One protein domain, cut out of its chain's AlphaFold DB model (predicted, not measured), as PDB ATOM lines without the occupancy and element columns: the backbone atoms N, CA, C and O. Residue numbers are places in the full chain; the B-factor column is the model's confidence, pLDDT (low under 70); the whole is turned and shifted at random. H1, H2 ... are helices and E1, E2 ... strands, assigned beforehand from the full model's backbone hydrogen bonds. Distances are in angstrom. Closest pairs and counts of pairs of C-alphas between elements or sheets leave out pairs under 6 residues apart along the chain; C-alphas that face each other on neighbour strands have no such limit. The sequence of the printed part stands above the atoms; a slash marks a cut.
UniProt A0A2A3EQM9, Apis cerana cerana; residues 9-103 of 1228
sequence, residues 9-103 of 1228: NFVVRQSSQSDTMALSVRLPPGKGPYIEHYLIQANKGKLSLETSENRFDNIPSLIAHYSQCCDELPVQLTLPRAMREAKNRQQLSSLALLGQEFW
ATOM      1  N   ASN A   9     235.667 207.691 361.355       76.94
ATOM      2  CA  ASN A   9     234.258 207.427 361.637       76.94
ATOM      3  C   ASN A   9     233.373 208.595 361.165       76.94
ATOM      4  O   ASN A   9     233.603 209.747 361.545       76.94
ATOM      5  N   PHE A  10     232.310 208.277 360.426       83.94
ATOM      6  CA  PHE A  10     231.255 209.220 360.046       83.94
ATOM      7  C   PHE A  10     229.857 208.662 360.345       83.94
ATOM      8  O   PHE A  10     229.677 207.455 360.488       83.94
ATOM      9  N   VAL A  11     228.860 209.548 360.404       81.56
ATOM     10  CA  VAL A  11     227.431 209.212 360.483       81.56
ATOM     11  C   VAL A  11     226.645 210.186 359.607       81.56
ATOM     12  O   VAL A  11     226.767 211.398 359.775       81.56
ATOM     13  N   VAL A  12     225.807 209.676 358.700       82.62
ATOM     14  CA  VAL A  12     224.771 210.484 358.034       82.62
ATOM     15  C   VAL A  12     223.512 210.458 358.897       82.62
ATOM     16  O   VAL A  12     223.070 209.393 359.320       82.62
ATOM     17  N   ARG A  13     222.947 211.634 359.169       82.19
ATOM     18  CA  ARG A  13     221.750 211.827 360.003       82.19
ATOM     19  C   ARG A  13     220.820 212.870 359.388       82.19
ATOM     20  O   ARG A  13     221.226 213.606 358.491       82.19
ATOM     21  N   GLN A  14     219.602 212.993 359.908       77.06
ATOM     22  CA  GLN A  14     218.753 214.144 359.602       77.06
ATOM     23  C   GLN A  14     219.393 215.441 360.139       77.06
ATOM     24  O   GLN A  14     220.069 215.451 361.179       77.06
ATOM     25  N   SER A  15     219.222 216.529 359.391       77.62
ATOM     26  CA  SER A  15     219.631 217.875 359.790       77.62
ATOM     27  C   SER A  15     218.642 218.481 360.794       77.62
ATOM     28  O   SER A  15     217.530 217.992 360.967       77.62
ATOM     29  N   SER A  16     219.031 219.586 361.433       72.38
ATOM     30  CA  SER A  16     218.099 220.467 362.152       72.38
ATOM     31  C   SER A  16     217.377 221.460 361.226       72.38
ATOM     32  O   SER A  16     216.562 222.248 361.696       72.38
ATOM     33  N   GLN A  17     217.696 221.460 359.927       74.19
ATOM     34  CA  GLN A  17     216.946 222.166 358.885       74.19
ATOM     35  C   GLN A  17     215.972 221.191 358.203       74.19
ATOM     36  O   GLN A  17     216.336 220.044 357.933       74.19
ATOM     37  N   SER A  18     214.755 221.653 357.906       63.56
ATOM     38  CA  SER A  18     213.706 220.867 357.237       63.56
ATOM     39  C   SER A  18     214.200 220.219 355.942       63.56
ATOM     40  O   SER A  18     214.903 220.859 355.164       63.56
ATOM     41  N   ASP A  19     213.818 218.959 355.726       67.62
ATOM     42  CA  ASP A  19     214.046 218.172 354.505       67.62
ATOM     43  C   ASP A  19     215.507 218.086 354.013       67.62
ATOM     44  O   ASP A  19     215.774 217.827 352.839       67.62
ATOM     45  N   THR A  20     216.477 218.240 354.923       77.12
ATOM     46  CA  THR A  20     217.910 218.059 354.634       77.12
ATOM     47  C   THR A  20     218.561 217.017 355.546       77.12
ATOM     48  O   THR A  20     218.109 216.735 356.661       77.12
ATOM     49  N   MET A  21     219.665 216.440 355.072       83.31
ATOM     50  CA  MET A  21     220.524 215.542 355.848       83.31
ATOM     51  C   MET A  21     221.838 216.238 356.213       83.31
ATOM     52  O   MET A  21     222.186 217.273 355.650       83.31
ATOM     53  N   ALA A  22     222.578 215.668 357.160       87.38
ATOM     54  CA  ALA A  22     223.899 216.128 357.563       87.38
ATOM     55  C   ALA A  22     224.873 214.946 357.665       87.38
ATOM     56  O   ALA A  22     224.637 213.990 358.410       87.38
ATOM     57  N   LEU A  23     225.990 215.038 356.947       87.94
ATOM     58  CA  LEU A  23     227.154 214.175 357.103       87.94
ATOM     59  C   LEU A  23     227.963 214.672 358.308       87.94
ATOM     60  O   LEU A  23     228.476 215.788 358.312       87.94
ATOM     61  N   SER A  24     228.055 213.855 359.354       86.00
ATOM     62  CA  SER A  24     228.823 214.148 360.569       86.00
ATOM     63  C   SER A  24     230.131 213.363 360.545       86.00
ATOM     64  O   SER A  24     230.081 212.135 360.516       86.00
ATOM     65  N   VAL A  25     231.278 214.040 360.571       84.62
ATOM     66  CA  VAL A  25     232.611 213.426 360.418       84.62
ATOM     67  C   VAL A  25     233.446 213.702 361.664       84.62
ATOM     68  O   VAL A  25     233.537 214.844 362.107       84.62
ATOM     69  N   ARG A  26     234.055 212.668 362.254       78.12
ATOM     70  CA  ARG A  26     234.904 212.816 363.444       78.12
ATOM     71  C   ARG A  26     236.349 213.115 363.043       78.12
ATOM     72  O   ARG A  26     236.995 212.269 362.436       78.12
ATOM     73  N   LEU A  27     236.890 214.268 363.430       76.44
ATOM     74  CA  LEU A  27     238.269 214.623 363.086       76.44
ATOM     75  C   LEU A  27     239.313 213.882 363.950       76.44
ATOM     76  O   LEU A  27     239.054 213.571 365.119       76.44
ATOM     77  N   PRO A  28     240.535 213.652 363.426       67.69
ATOM     78  CA  PRO A  28     241.671 213.211 364.229       67.69
ATOM     79  C   PRO A  28     242.031 214.256 365.301       67.69
ATOM     80  O   PRO A  28     241.894 215.463 365.054       67.69
ATOM     81  N   PRO A  29     242.533 213.836 366.478       55.31
ATOM     82  CA  PRO A  29     242.897 214.761 367.547       55.31
ATOM     83  C   PRO A  29     243.917 215.801 367.058       55.31
ATOM     84  O   PRO A  29     244.942 215.465 366.468       55.31
ATOM     85  N   GLY A  30     243.618 217.082 367.293       56.91
ATOM     86  CA  GLY A  30     244.465 218.204 366.876       56.91
ATOM     87  C   GLY A  30     244.226 218.749 365.457       56.91
ATOM     88  O   GLY A  30     245.071 219.502 364.977       56.91
ATOM     89  N   LYS A  31     243.117 218.403 364.777       53.09
ATOM     90  CA  LYS A  31     242.709 219.043 363.501       53.09
ATOM     91  C   LYS A  31     241.597 220.105 363.601       53.09
ATOM     92  O   LYS A  31     241.458 220.870 362.656       53.09
ATOM     93  N   GLY A  32     240.840 220.190 364.696       52.69
ATOM     94  CA  GLY A  32     239.693 221.104 364.802       52.69
ATOM     95  C   GLY A  32     238.745 220.719 365.945       52.69
ATOM     96  O   GLY A  32     239.194 220.048 366.884       52.69
ATOM     97  N   PRO A  33     237.453 221.105 365.899       51.59
ATOM     98  CA  PRO A  33     236.444 220.494 366.760       51.59
ATOM     99  C   PRO A  33     236.398 218.976 366.518       51.59
ATOM    100  O   PRO A  33     236.668 218.487 365.425       51.59
ATOM    101  N   TYR A  34     236.075 218.208 367.559       67.75
ATOM    102  CA  TYR A  34     236.170 216.740 367.536       67.75
ATOM    103  C   TYR A  34     235.258 216.083 366.482       67.75
ATOM    104  O   TYR A  34     235.566 214.998 365.992       67.75
ATOM    105  N   ILE A  35     234.151 216.741 366.129       77.94
ATOM    106  CA  ILE A  35     233.200 216.342 365.086       77.94
ATOM    107  C   ILE A  35     232.844 217.595 364.278       77.94
ATOM    108  O   ILE A  35     232.562 218.640 364.866       77.94
ATOM    109  N   GLU A  36     232.818 217.471 362.955       81.25
ATOM    110  CA  GLU A  36     232.311 218.478 362.018       81.25
ATOM    111  C   GLU A  36     231.024 217.987 361.339       81.25
ATOM    112  O   GLU A  36     230.726 216.787 361.313       81.25
ATOM    113  N   HIS A  37     230.227 218.923 360.819       86.06
ATOM    114  CA  HIS A  37     228.937 218.648 360.186       86.06
ATOM    115  C   HIS A  37     228.843 219.368 358.839       86.06
ATOM    116  O   HIS A  37     228.926 220.592 358.791       86.06
ATOM    117  N   TYR A  38     228.601 218.607 357.776       86.50
ATOM    118  CA  TYR A  38     228.404 219.093 356.412       86.50
ATOM    119  C   TYR A  38     226.957 218.817 356.005       86.50
ATOM    120  O   TYR A  38     226.496 217.676 356.112       86.50
ATOM    121  N   LEU A  39     226.213 219.833 355.568       88.06
ATOM    122  CA  LEU A  39     224.839 219.628 355.103       88.06
ATOM    123  C   LEU A  39     224.827 218.939 353.737       88.06
ATOM    124  O   LEU A  39     225.688 219.193 352.899       88.06
ATOM    125  N   ILE A  40     223.836 218.076 353.520       88.25
ATOM    126  CA  ILE A  40     223.583 217.394 352.251       88.25
ATOM    127  C   ILE A  40     222.310 217.993 351.651       88.25
ATOM    128  O   ILE A  40     221.224 217.863 352.225       88.25
ATOM    129  N   GLN A  41     222.446 218.647 350.499       83.44
ATOM    130  CA  GLN A  41     221.362 219.338 349.803       83.44
ATOM    131  C   GLN A  41     220.844 218.500 348.626       83.44
ATOM    132  O   GLN A  41     221.628 218.010 347.813       83.44
ATOM    133  N   ALA A  42     219.519 218.367 348.506       81.06
ATOM    134  CA  ALA A  42     218.855 217.663 347.408       81.06
ATOM    135  C   ALA A  42     218.470 218.636 346.279       81.06
ATOM    136  O   ALA A  42     217.375 219.196 346.244       81.06
ATOM    137  N   ASN A  43     219.380 218.840 345.329       75.69
ATOM    138  CA  ASN A  43     219.222 219.765 344.212       75.69
ATOM    139  C   ASN A  43     218.811 219.020 342.929       75.69
ATOM    140  O   ASN A  43     219.628 218.374 342.273       75.69
ATOM    141  N   LYS A  44     217.534 219.154 342.531       74.62
ATOM    142  CA  LYS A  44     216.954 218.561 341.301       74.62
ATOM    143  C   LYS A  44     217.137 217.034 341.193       74.62
ATOM    144  O   LYS A  44     217.461 216.523 340.126       74.62
ATOM    145  N   GLY A  45     216.960 216.316 342.303       74.06
ATOM    146  CA  GLY A  45     217.107 214.855 342.358       74.06
ATOM    147  C   GLY A  45     218.547 214.346 342.495       74.06
ATOM    148  O   GLY A  45     218.732 213.151 342.682       74.06
ATOM    149  N   LYS A  46     219.558 215.227 342.469       80.94
ATOM    150  CA  LYS A  46     220.942 214.899 342.844       80.94
ATOM    151  C   LYS A  46     221.291 215.495 344.208       80.94
ATOM    152  O   LYS A  46     220.797 216.556 344.583       80.94
ATOM    153  N   LEU A  47     222.161 214.813 344.937       85.88
ATOM    154  CA  LEU A  47     222.652 215.180 346.261       85.88
ATOM    155  C   LEU A  47     224.057 215.777 346.149       85.88
ATOM    156  O   LEU A  47     224.896 215.243 345.426       85.88
ATOM    157  N   SER A  48     224.331 216.846 346.886       85.88
ATOM    158  CA  SER A  48     225.671 217.429 347.036       85.88
ATOM    159  C   SER A  48     225.911 217.815 348.490       85.88
ATOM    160  O   SER A  48     224.949 218.024 349.236       85.88
ATOM    161  N   LEU A  49     227.173 217.960 348.899       86.06
ATOM    162  CA  LEU A  49     227.463 218.703 350.123       86.06
ATOM    163  C   LEU A  49     227.132 220.196 349.923       86.06
ATOM    164  O   LEU A  49     227.011 220.699 348.802       86.06
ATOM    165  N   GLU A  50     226.956 220.920 351.018       76.31
ATOM    166  CA  GLU A  50     226.864 222.377 351.001       76.31
ATOM    167  C   GLU A  50     228.188 222.984 350.503       76.31
ATOM    168  O   GLU A  50     229.263 222.605 350.956       76.31
ATOM    169  N   THR A  51     228.106 223.905 349.536       69.00
ATOM    170  CA  THR A  51     229.228 224.466 348.741       69.00
ATOM    171  C   THR A  51     229.971 223.511 347.785       69.00
ATOM    172  O   THR A  51     230.810 223.986 347.025       69.00
ATOM    173  N   SER A  52     229.612 222.224 347.719       81.81
ATOM    174  CA  SER A  52     230.160 221.260 346.743       81.81
ATOM    175  C   SER A  52     229.670 221.520 345.316       81.81
ATOM    176  O   SER A  52     228.466 221.665 345.077       81.81
ATOM    177  N   GLU A  53     230.581 221.459 344.340       77.44
ATOM    178  CA  GLU A  53     230.218 221.373 342.915       77.44
ATOM    179  C   GLU A  53     229.885 219.930 342.490       77.44
ATOM    180  O   GLU A  53     229.088 219.717 341.570       77.44
ATOM    181  N   ASN A  54     230.422 218.939 343.211       81.38
ATOM    182  CA  ASN A  54     230.163 217.518 343.006       81.38
ATOM    183  C   ASN A  54     228.696 217.150 343.305       81.38
ATOM    184  O   ASN A  54     228.074 217.678 344.232       81.38
ATOM    185  N   ARG A  55     228.117 216.250 342.493       84.31
ATOM    186  CA  ARG A  55     226.696 215.860 342.561       84.31
ATOM    187  C   ARG A  55     226.487 214.372 342.301       84.31
ATOM    188  O   ARG A  55     226.810 213.871 341.227       84.31
ATOM    189  N   PHE A  56     225.838 213.707 343.247       86.06
ATOM    190  CA  PHE A  56     225.659 212.258 343.309       86.06
ATOM    191  C   PHE A  56     224.177 211.884 343.221       86.06
ATOM    192  O   PHE A  56     223.320 212.621 343.700       86.06
ATOM    193  N   ASP A  57     223.849 210.733 342.642       81.25
ATOM    194  CA  ASP A  57     222.449 210.311 342.463       81.25
ATOM    195  C   ASP A  57     221.818 209.686 343.720       81.25
ATOM    196  O   ASP A  57     220.605 209.524 343.794       81.25
ATOM    197  N   ASN A  58     222.622 209.323 344.723       81.94
ATOM    198  CA  ASN A  58     222.164 208.738 345.984       81.94
ATOM    199  C   ASN A  58     223.229 208.888 347.095       81.94
ATOM    200  O   ASN A  58     224.401 209.154 346.819       81.94
ATOM    201  N   ILE A  59     222.820 208.709 348.360       83.19
ATOM    202  CA  ILE A  59     223.707 208.809 349.536       83.19
ATOM    203  C   ILE A  59     224.877 207.800 349.491       83.19
ATOM    204  O   ILE A  59     226.003 208.231 349.741       83.19
ATOM    205  N   PRO A  60     224.690 206.508 349.141       80.88
ATOM    206  CA  PRO A  60     225.808 205.583 348.938       80.88
ATOM    207  C   PRO A  60     226.868 206.076 347.942       80.88
ATOM    208  O   PRO A  60     228.050 205.997 348.256       80.88
ATOM    209  N   SER A  61     226.482 206.638 346.791       79.88
ATOM    210  CA  SER A  61     227.427 207.199 345.810       79.88
ATOM    211  C   SER A  61     228.195 208.416 346.345       79.88
ATOM    212  O   SER A  61     229.383 208.550 346.063       79.88
ATOM    213  N   LEU A  62     227.544 209.268 347.148       85.44
ATOM    214  CA  LEU A  62     228.190 210.393 347.836       85.44
ATOM    215  C   LEU A  62     229.233 209.887 348.846       85.44
ATOM    216  O   LEU A  62     230.382 210.318 348.826       85.44
ATOM    217  N   ILE A  63     228.850 208.931 349.698       84.00
ATOM    218  CA  ILE A  63     229.752 208.310 350.681       84.00
ATOM    219  C   ILE A  63     230.925 207.611 349.982       84.00
ATOM    220  O   ILE A  63     232.052 207.708 350.457       84.00
ATOM    221  N   ALA A  64     230.673 206.930 348.859       78.94
ATOM    222  CA  ALA A  64     231.695 206.203 348.116       78.94
ATOM    223  C   ALA A  64     232.825 207.120 347.644       78.94
ATOM    224  O   ALA A  64     233.991 206.839 347.914       78.94
ATOM    225  N   HIS A  65     232.476 208.247 347.025       80.56
ATOM    226  CA  HIS A  65     233.441 209.221 346.531       80.56
ATOM    227  C   HIS A  65     234.368 209.727 347.651       80.56
ATOM    228  O   HIS A  65     235.574 209.490 347.601       80.56
ATOM    229  N   TYR A  66     233.818 210.286 348.735       81.31
ATOM    230  CA  TYR A  66     234.627 210.790 349.857       81.31
ATOM    231  C   TYR A  66     235.188 209.690 350.794       81.31
ATOM    232  O   TYR A  66     235.865 209.995 351.777       81.31
ATOM    233  N   SER A  67     234.921 208.403 350.531       78.44
ATOM    234  CA  SER A  67     235.685 207.292 351.131       78.44
ATOM    235  C   SER A  67     236.989 207.010 350.375       78.44
ATOM    236  O   SER A  67     237.929 206.473 350.957       78.44
ATOM    237  N   GLN A  68     237.068 207.422 349.105       72.06
ATOM    238  CA  GLN A  68     238.221 207.231 348.227       72.06
ATOM    239  C   GLN A  68     239.082 208.506 348.139       72.06
ATOM    240  O   GLN A  68     240.305 208.420 348.258       72.06
ATOM    241  N   CYS A  69     238.473 209.692 348.004       69.62
ATOM    242  CA  CYS A  69     239.171 210.982 347.906       69.62
ATOM    243  C   CYS A  69     239.034 211.871 349.168       69.62
ATOM    244  O   CYS A  69     238.343 211.528 350.129       69.62
ATOM    245  N   CYS A  70     239.727 213.015 349.179       68.19
ATOM    246  CA  CYS A  70     239.731 214.016 350.264       68.19
ATOM    247  C   CYS A  70     239.564 215.443 349.714       68.19
ATOM    248  O   CYS A  70     240.139 216.395 350.238       68.19
ATOM    249  N   ASP A  71     238.822 215.580 348.616       70.44
ATOM    250  CA  ASP A  71     238.881 216.785 347.780       70.44
ATOM    251  C   ASP A  71     238.205 217.987 348.464       70.44
ATOM    252  O   ASP A  71     238.716 219.104 348.438       70.44
ATOM    253  N   GLU A  72     237.086 217.731 349.149       76.75
ATOM    254  CA  GLU A  72     236.323 218.720 349.928       76.75
ATOM    255  C   GLU A  72     236.303 218.404 351.439       76.75
ATOM    256  O   GLU A  72     235.989 219.274 352.253       76.75
ATOM    257  N   LEU A  73     236.643 217.168 351.837       78.31
ATOM    258  CA  LEU A  73     236.642 216.718 353.234       78.31
ATOM    259  C   LEU A  73     238.074 216.532 353.768       78.31
ATOM    260  O   LEU A  73     238.903 215.913 353.104       78.31
ATOM    261  N   PRO A  74     238.383 216.974 355.003       72.06
ATOM    262  CA  PRO A  74     239.745 216.970 355.547       72.06
ATOM    263  C   PRO A  74     240.286 215.576 355.931       72.06
ATOM    264  O   PRO A  74     241.385 215.493 356.498       72.06
ATOM    265  N   VAL A  75     239.518 214.508 355.693       77.81
ATOM    266  CA  VAL A  75     239.781 213.097 356.024       77.81
ATOM    267  C   VAL A  75     238.882 212.176 355.184       77.81
ATOM    268  O   VAL A  75     237.728 212.519 354.933       77.81
ATOM    269  N   GLN A  76     239.382 210.989 354.815       79.94
ATOM    270  CA  GLN A  76     238.585 209.950 354.146       79.94
ATOM    271  C   GLN A  76     237.496 209.410 355.084       79.94
ATOM    272  O   GLN A  76     237.741 209.152 356.270       79.94
ATOM    273  N   LEU A  77     236.298 209.190 354.545       81.44
ATOM    274  CA  LEU A  77     235.180 208.592 355.271       81.44
ATOM    275  C   LEU A  77     235.414 207.096 355.532       81.44
ATOM    276  O   LEU A  77     235.727 206.329 354.627       81.44
ATOM    277  N   THR A  78     235.204 206.642 356.768       78.75
ATOM    278  CA  THR A  78     235.224 205.217 357.137       78.75
ATOM    279  C   THR A  78     234.031 204.855 358.013       78.75
ATOM    280  O   THR A  78     233.689 205.564 358.960       78.75
ATOM    281  N   LEU A  79     233.380 203.731 357.703       72.50
ATOM    282  CA  LEU A  79     232.191 203.290 358.429       72.50
ATOM    283  C   LEU A  79     232.551 202.890 359.878       72.50
ATOM    284  O   LEU A  79     233.445 202.049 360.059       72.50
ATOM    285  N   PRO A  80     231.852 203.419 360.906       77.75
ATOM    286  CA  PRO A  80     232.131 203.100 362.301       77.75
ATOM    287  C   PRO A  80     232.071 201.600 362.591       77.75
ATOM    288  O   PRO A  80     231.161 200.901 362.141       77.75
ATOM    289  N   ARG A  81     233.012 201.118 363.415       71.94
ATOM    290  CA  ARG A  81     233.147 199.694 363.776       71.94
ATOM    291  C   ARG A  81     231.816 199.060 364.211       71.94
ATOM    292  O   ARG A  81     231.464 198.008 363.699       71.94
ATOM    293  N   ALA A  82     231.046 199.740 365.062       70.44
ATOM    294  CA  ALA A  82     229.752 199.258 365.550       70.44
ATOM    295  C   ALA A  82     228.684 199.072 364.451       70.44
ATOM    296  O   ALA A  82     227.881 198.151 364.533       70.44
ATOM    297  N   MET A  83     228.690 199.905 363.403       74.25
ATOM    298  CA  MET A  83     227.798 199.734 362.245       74.25
ATOM    299  C   MET A  83     228.288 198.619 361.316       74.25
ATOM    300  O   MET A  83     227.485 197.927 360.703       74.25
ATOM    301  N   ARG A  84     229.611 198.444 361.218       72.94
ATOM    302  CA  ARG A  84     230.275 197.453 360.363       72.94
ATOM    303  C   ARG A  84     230.161 196.021 360.905       72.94
ATOM    304  O   ARG A  84     229.969 195.088 360.128       72.94
ATOM    305  N   GLU A  85     230.247 195.866 362.226       71.50
ATOM    306  CA  GLU A  85     230.143 194.588 362.951       71.50
ATOM    307  C   GLU A  85     228.701 194.204 363.327       71.50
ATOM    308  O   GLU A  85     228.479 193.097 363.822       71.50
ATOM    309  N   ALA A  86     227.718 195.077 363.076       76.44
ATOM    310  CA  ALA A  86     226.308 194.747 363.254       76.44
ATOM    311  C   ALA A  86     225.923 193.516 362.408       76.44
ATOM    312  O   ALA A  86     226.305 193.396 361.238       76.44
ATOM    313  N   LYS A  87     225.156 192.605 363.013       73.50
ATOM    314  CA  LYS A  87     224.709 191.337 362.410       73.50
ATOM    315  C   LYS A  87     223.208 191.315 362.107       73.50
ATOM    316  O   LYS A  87     222.767 190.568 361.242       73.50
ATOM    317  N   ASN A  88     222.416 192.161 362.772       73.44
ATOM    318  CA  ASN A  88     220.953 192.153 362.678       73.44
ATOM    319  C   ASN A  88     220.401 193.552 362.359       73.44
ATOM    320  O   ASN A  88     220.874 194.552 362.900       73.44
ATOM    321  N   ARG A  89     219.319 193.631 361.564       69.06
ATOM    322  CA  ARG A  89     218.613 194.894 361.240       69.06
ATOM    323  C   ARG A  89     218.243 195.702 362.490       69.06
ATOM    324  O   ARG A  89     218.405 196.916 362.489       69.06
ATOM    325  N   GLN A  90     217.823 195.033 363.565       70.62
ATOM    326  CA  GLN A  90     217.492 195.668 364.849       70.62
ATOM    327  C   GLN A  90     218.678 196.433 365.468       70.62
ATOM    328  O   GLN A  90     218.469 197.503 366.030       70.62
ATOM    329  N   GLN A  91     219.915 195.941 365.318       73.31
ATOM    330  CA  GLN A  91     221.120 196.628 365.808       73.31
ATOM    331  C   GLN A  91     221.417 197.893 364.992       73.31
ATOM    332  O   GLN A  91     221.773 198.922 365.556       73.31
ATOM    333  N   LEU A  92     221.220 197.860 363.669       73.94
ATOM    334  CA  LEU A  92     221.318 199.074 362.851       73.94
ATOM    335  C   LEU A  92     220.216 200.085 363.196       73.94
ATOM    336  O   LEU A  92     220.492 201.280 363.263       73.94
ATOM    337  N   SER A  93     218.988 199.626 363.450       70.88
ATOM    338  CA  SER A  93     217.886 200.498 363.868       70.88
ATOM    339  C   SER A  93     218.126 201.131 365.243       70.88
ATOM    340  O   SER A  93     217.876 202.325 365.395       70.88
ATOM    341  N   SER A  94     218.666 200.397 366.224       73.25
ATOM    342  CA  SER A  94     219.008 200.978 367.530       73.25
ATOM    343  C   SER A  94     220.182 201.960 367.448       73.25
ATOM    344  O   SER A  94     220.137 202.999 368.102       73.25
ATOM    345  N   LEU A  95     221.178 201.709 366.589       73.56
ATOM    346  CA  LEU A  95     222.244 202.674 366.292       73.56
ATOM    347  C   LEU A  95     221.713 203.940 365.598       73.56
ATOM    348  O   LEU A  95     222.147 205.042 365.930       73.56
ATOM    349  N   ALA A  96     220.761 203.807 364.668       71.06
ATOM    350  CA  ALA A  96     220.159 204.940 363.965       71.06
ATOM    351  C   ALA A  96     219.356 205.861 364.903       71.06
ATOM    352  O   ALA A  96     219.434 207.083 364.770       71.06
ATOM    353  N   LEU A  97     218.654 205.292 365.893       72.25
ATOM    354  CA  LEU A  97     217.917 206.044 366.919       72.25
ATOM    355  C   LEU A  97     218.814 206.948 367.785       72.25
ATOM    356  O   LEU A  97     218.320 207.914 368.360       72.25
ATOM    357  N   LEU A  98     220.127 206.689 367.860       73.69
ATOM    358  CA  LEU A  98     221.060 207.545 368.600       73.69
ATOM    359  C   LEU A  98     221.316 208.893 367.901       73.69
ATOM    360  O   LEU A  98     221.691 209.855 368.568       73.69
ATOM    361  N   GLY A  99     221.148 208.985 366.577       72.88
ATOM    362  CA  GLY A  99     221.339 210.222 365.812       72.88
ATOM    363  C   GLY A  99     222.676 210.924 366.100       72.88
ATOM    364  O   GLY A  99     223.750 210.393 365.824       72.88
ATOM    365  N   GLN A 100     222.620 212.138 366.660       67.62
ATOM    366  CA  GLN A 100     223.814 212.888 367.080       67.62
ATOM    367  C   GLN A 100     224.467 212.335 368.363       67.62
ATOM    368  O   GLN A 100     225.673 212.480 368.556       67.62
ATOM    369  N   GLU A 101     223.691 211.691 369.240       71.75
ATOM    370  CA  GLU A 101     224.144 211.208 370.549       71.75
ATOM    371  C   GLU A 101     225.051 209.976 370.419       71.75
ATOM    372  O   GLU A 101     225.793 209.674 371.350       71.75
ATOM    373  N   PHE A 102     225.068 209.317 369.248       78.31
ATOM    374  CA  PHE A 102     225.985 208.226 368.887       78.31
ATOM    375  C   PHE A 102     227.425 208.496 369.347       78.31
ATOM    376  O   PHE A 102     228.057 207.646 369.971       78.31
ATOM    377  N   TRP A 103     227.919 209.718 369.120       76.19
ATOM    378  CA  TRP A 103     229.283 210.137 369.454       76.19
ATOM    379  C   TRP A 103     229.615 210.151 370.952       76.19
ATOM    380  O   TRP A 103     230.794 210.206 371.307       76.19
TER     381      TRP A 103
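This is residues 9 to 103 of the 1228 residues of a protein of Apis cerana cerana (UniProt A0A2A3EQM9). A four-stranded sheet, curled like part of a barrel, has H1 on its hollow face, while the small helices H2 and H3 form a separate group beyond the edge strand E1, reached by the long link of residues 69 to 80. The sheet is a meander, each strand the antiparallel neighbour of the one before, in the order E1, E2, E3, E4. The printed part has 95 residues with four named strands and three named helices, in the order E1, E2, E3, E4, H1, H2, H3; the class is mixed, helices and strands. It is compact, with a radius of gyration of the C-alphas of 13.5 A and spans of 35 by 34 by 25 A.

E1, residues 9 to 14, is 17.0 A long and begins at C-alpha 9 at (234.258, 207.427, 361.637). E2 is residues 21 to 26, 16.5 A. E3, residues 35 to 43, is the longest strand at 25.4 A. E4, residues 46 to 49, is 10.5 A long and ends at C-alpha 49 at (227.463, 218.703, 350.123). H1 is residues 59 to 68, 14.7 A; H2 is residues 81 to 84, 5.0 A. H3, residues 89 to 97, is 12.5 A long and ends at C-alpha 97 at (217.917, 206.044, 366.919).

The sheet is strongly twisted, with E1 and E4 as edge strands. The hairpin E1 and E2 has N 11 and O 24 at 2.9 A and N 22 and O 13 at 2.8 A, within hydrogen-bond range. E2 and E3, also a hairpin, have N 23 and O 38 at 2.8 A. The hairpin E3 and E4 has N 43 and O 46 at 2.8 A. The pairing of E3 is staggered: residues 35 to 40 pair with E2 and residues 40 to 43 with E4. H1 is on the sheet; its closest C-alphas to E4 are those of Ile 59 and Leu 47, 7.2 A apart. H2 is not on the sheet; H3 is not on it either, but only just, with 4 pairs of C-alphas within 10 A. H2 and H3 are close but not clearly touching, Met 83 and Leu 92 having the closest C-alphas at 6.5 A. H1 is apart from both H2 and H3. In H1 and H3 every O i to N i+4 pair is within hydrogen-bond range; H2 is too short for such a pair.

The two C-alphas farthest apart are those of Gly 30 and Lys 44, 37.6 A. The printed part has no cut. The link from H1 to H2, 12 residues, is long; those from E3 to E4 and from H2 to H3 are tight. The mean pLDDT of the printed part is 76.2, and 14 residues are under 70, among them residues 28 to 34.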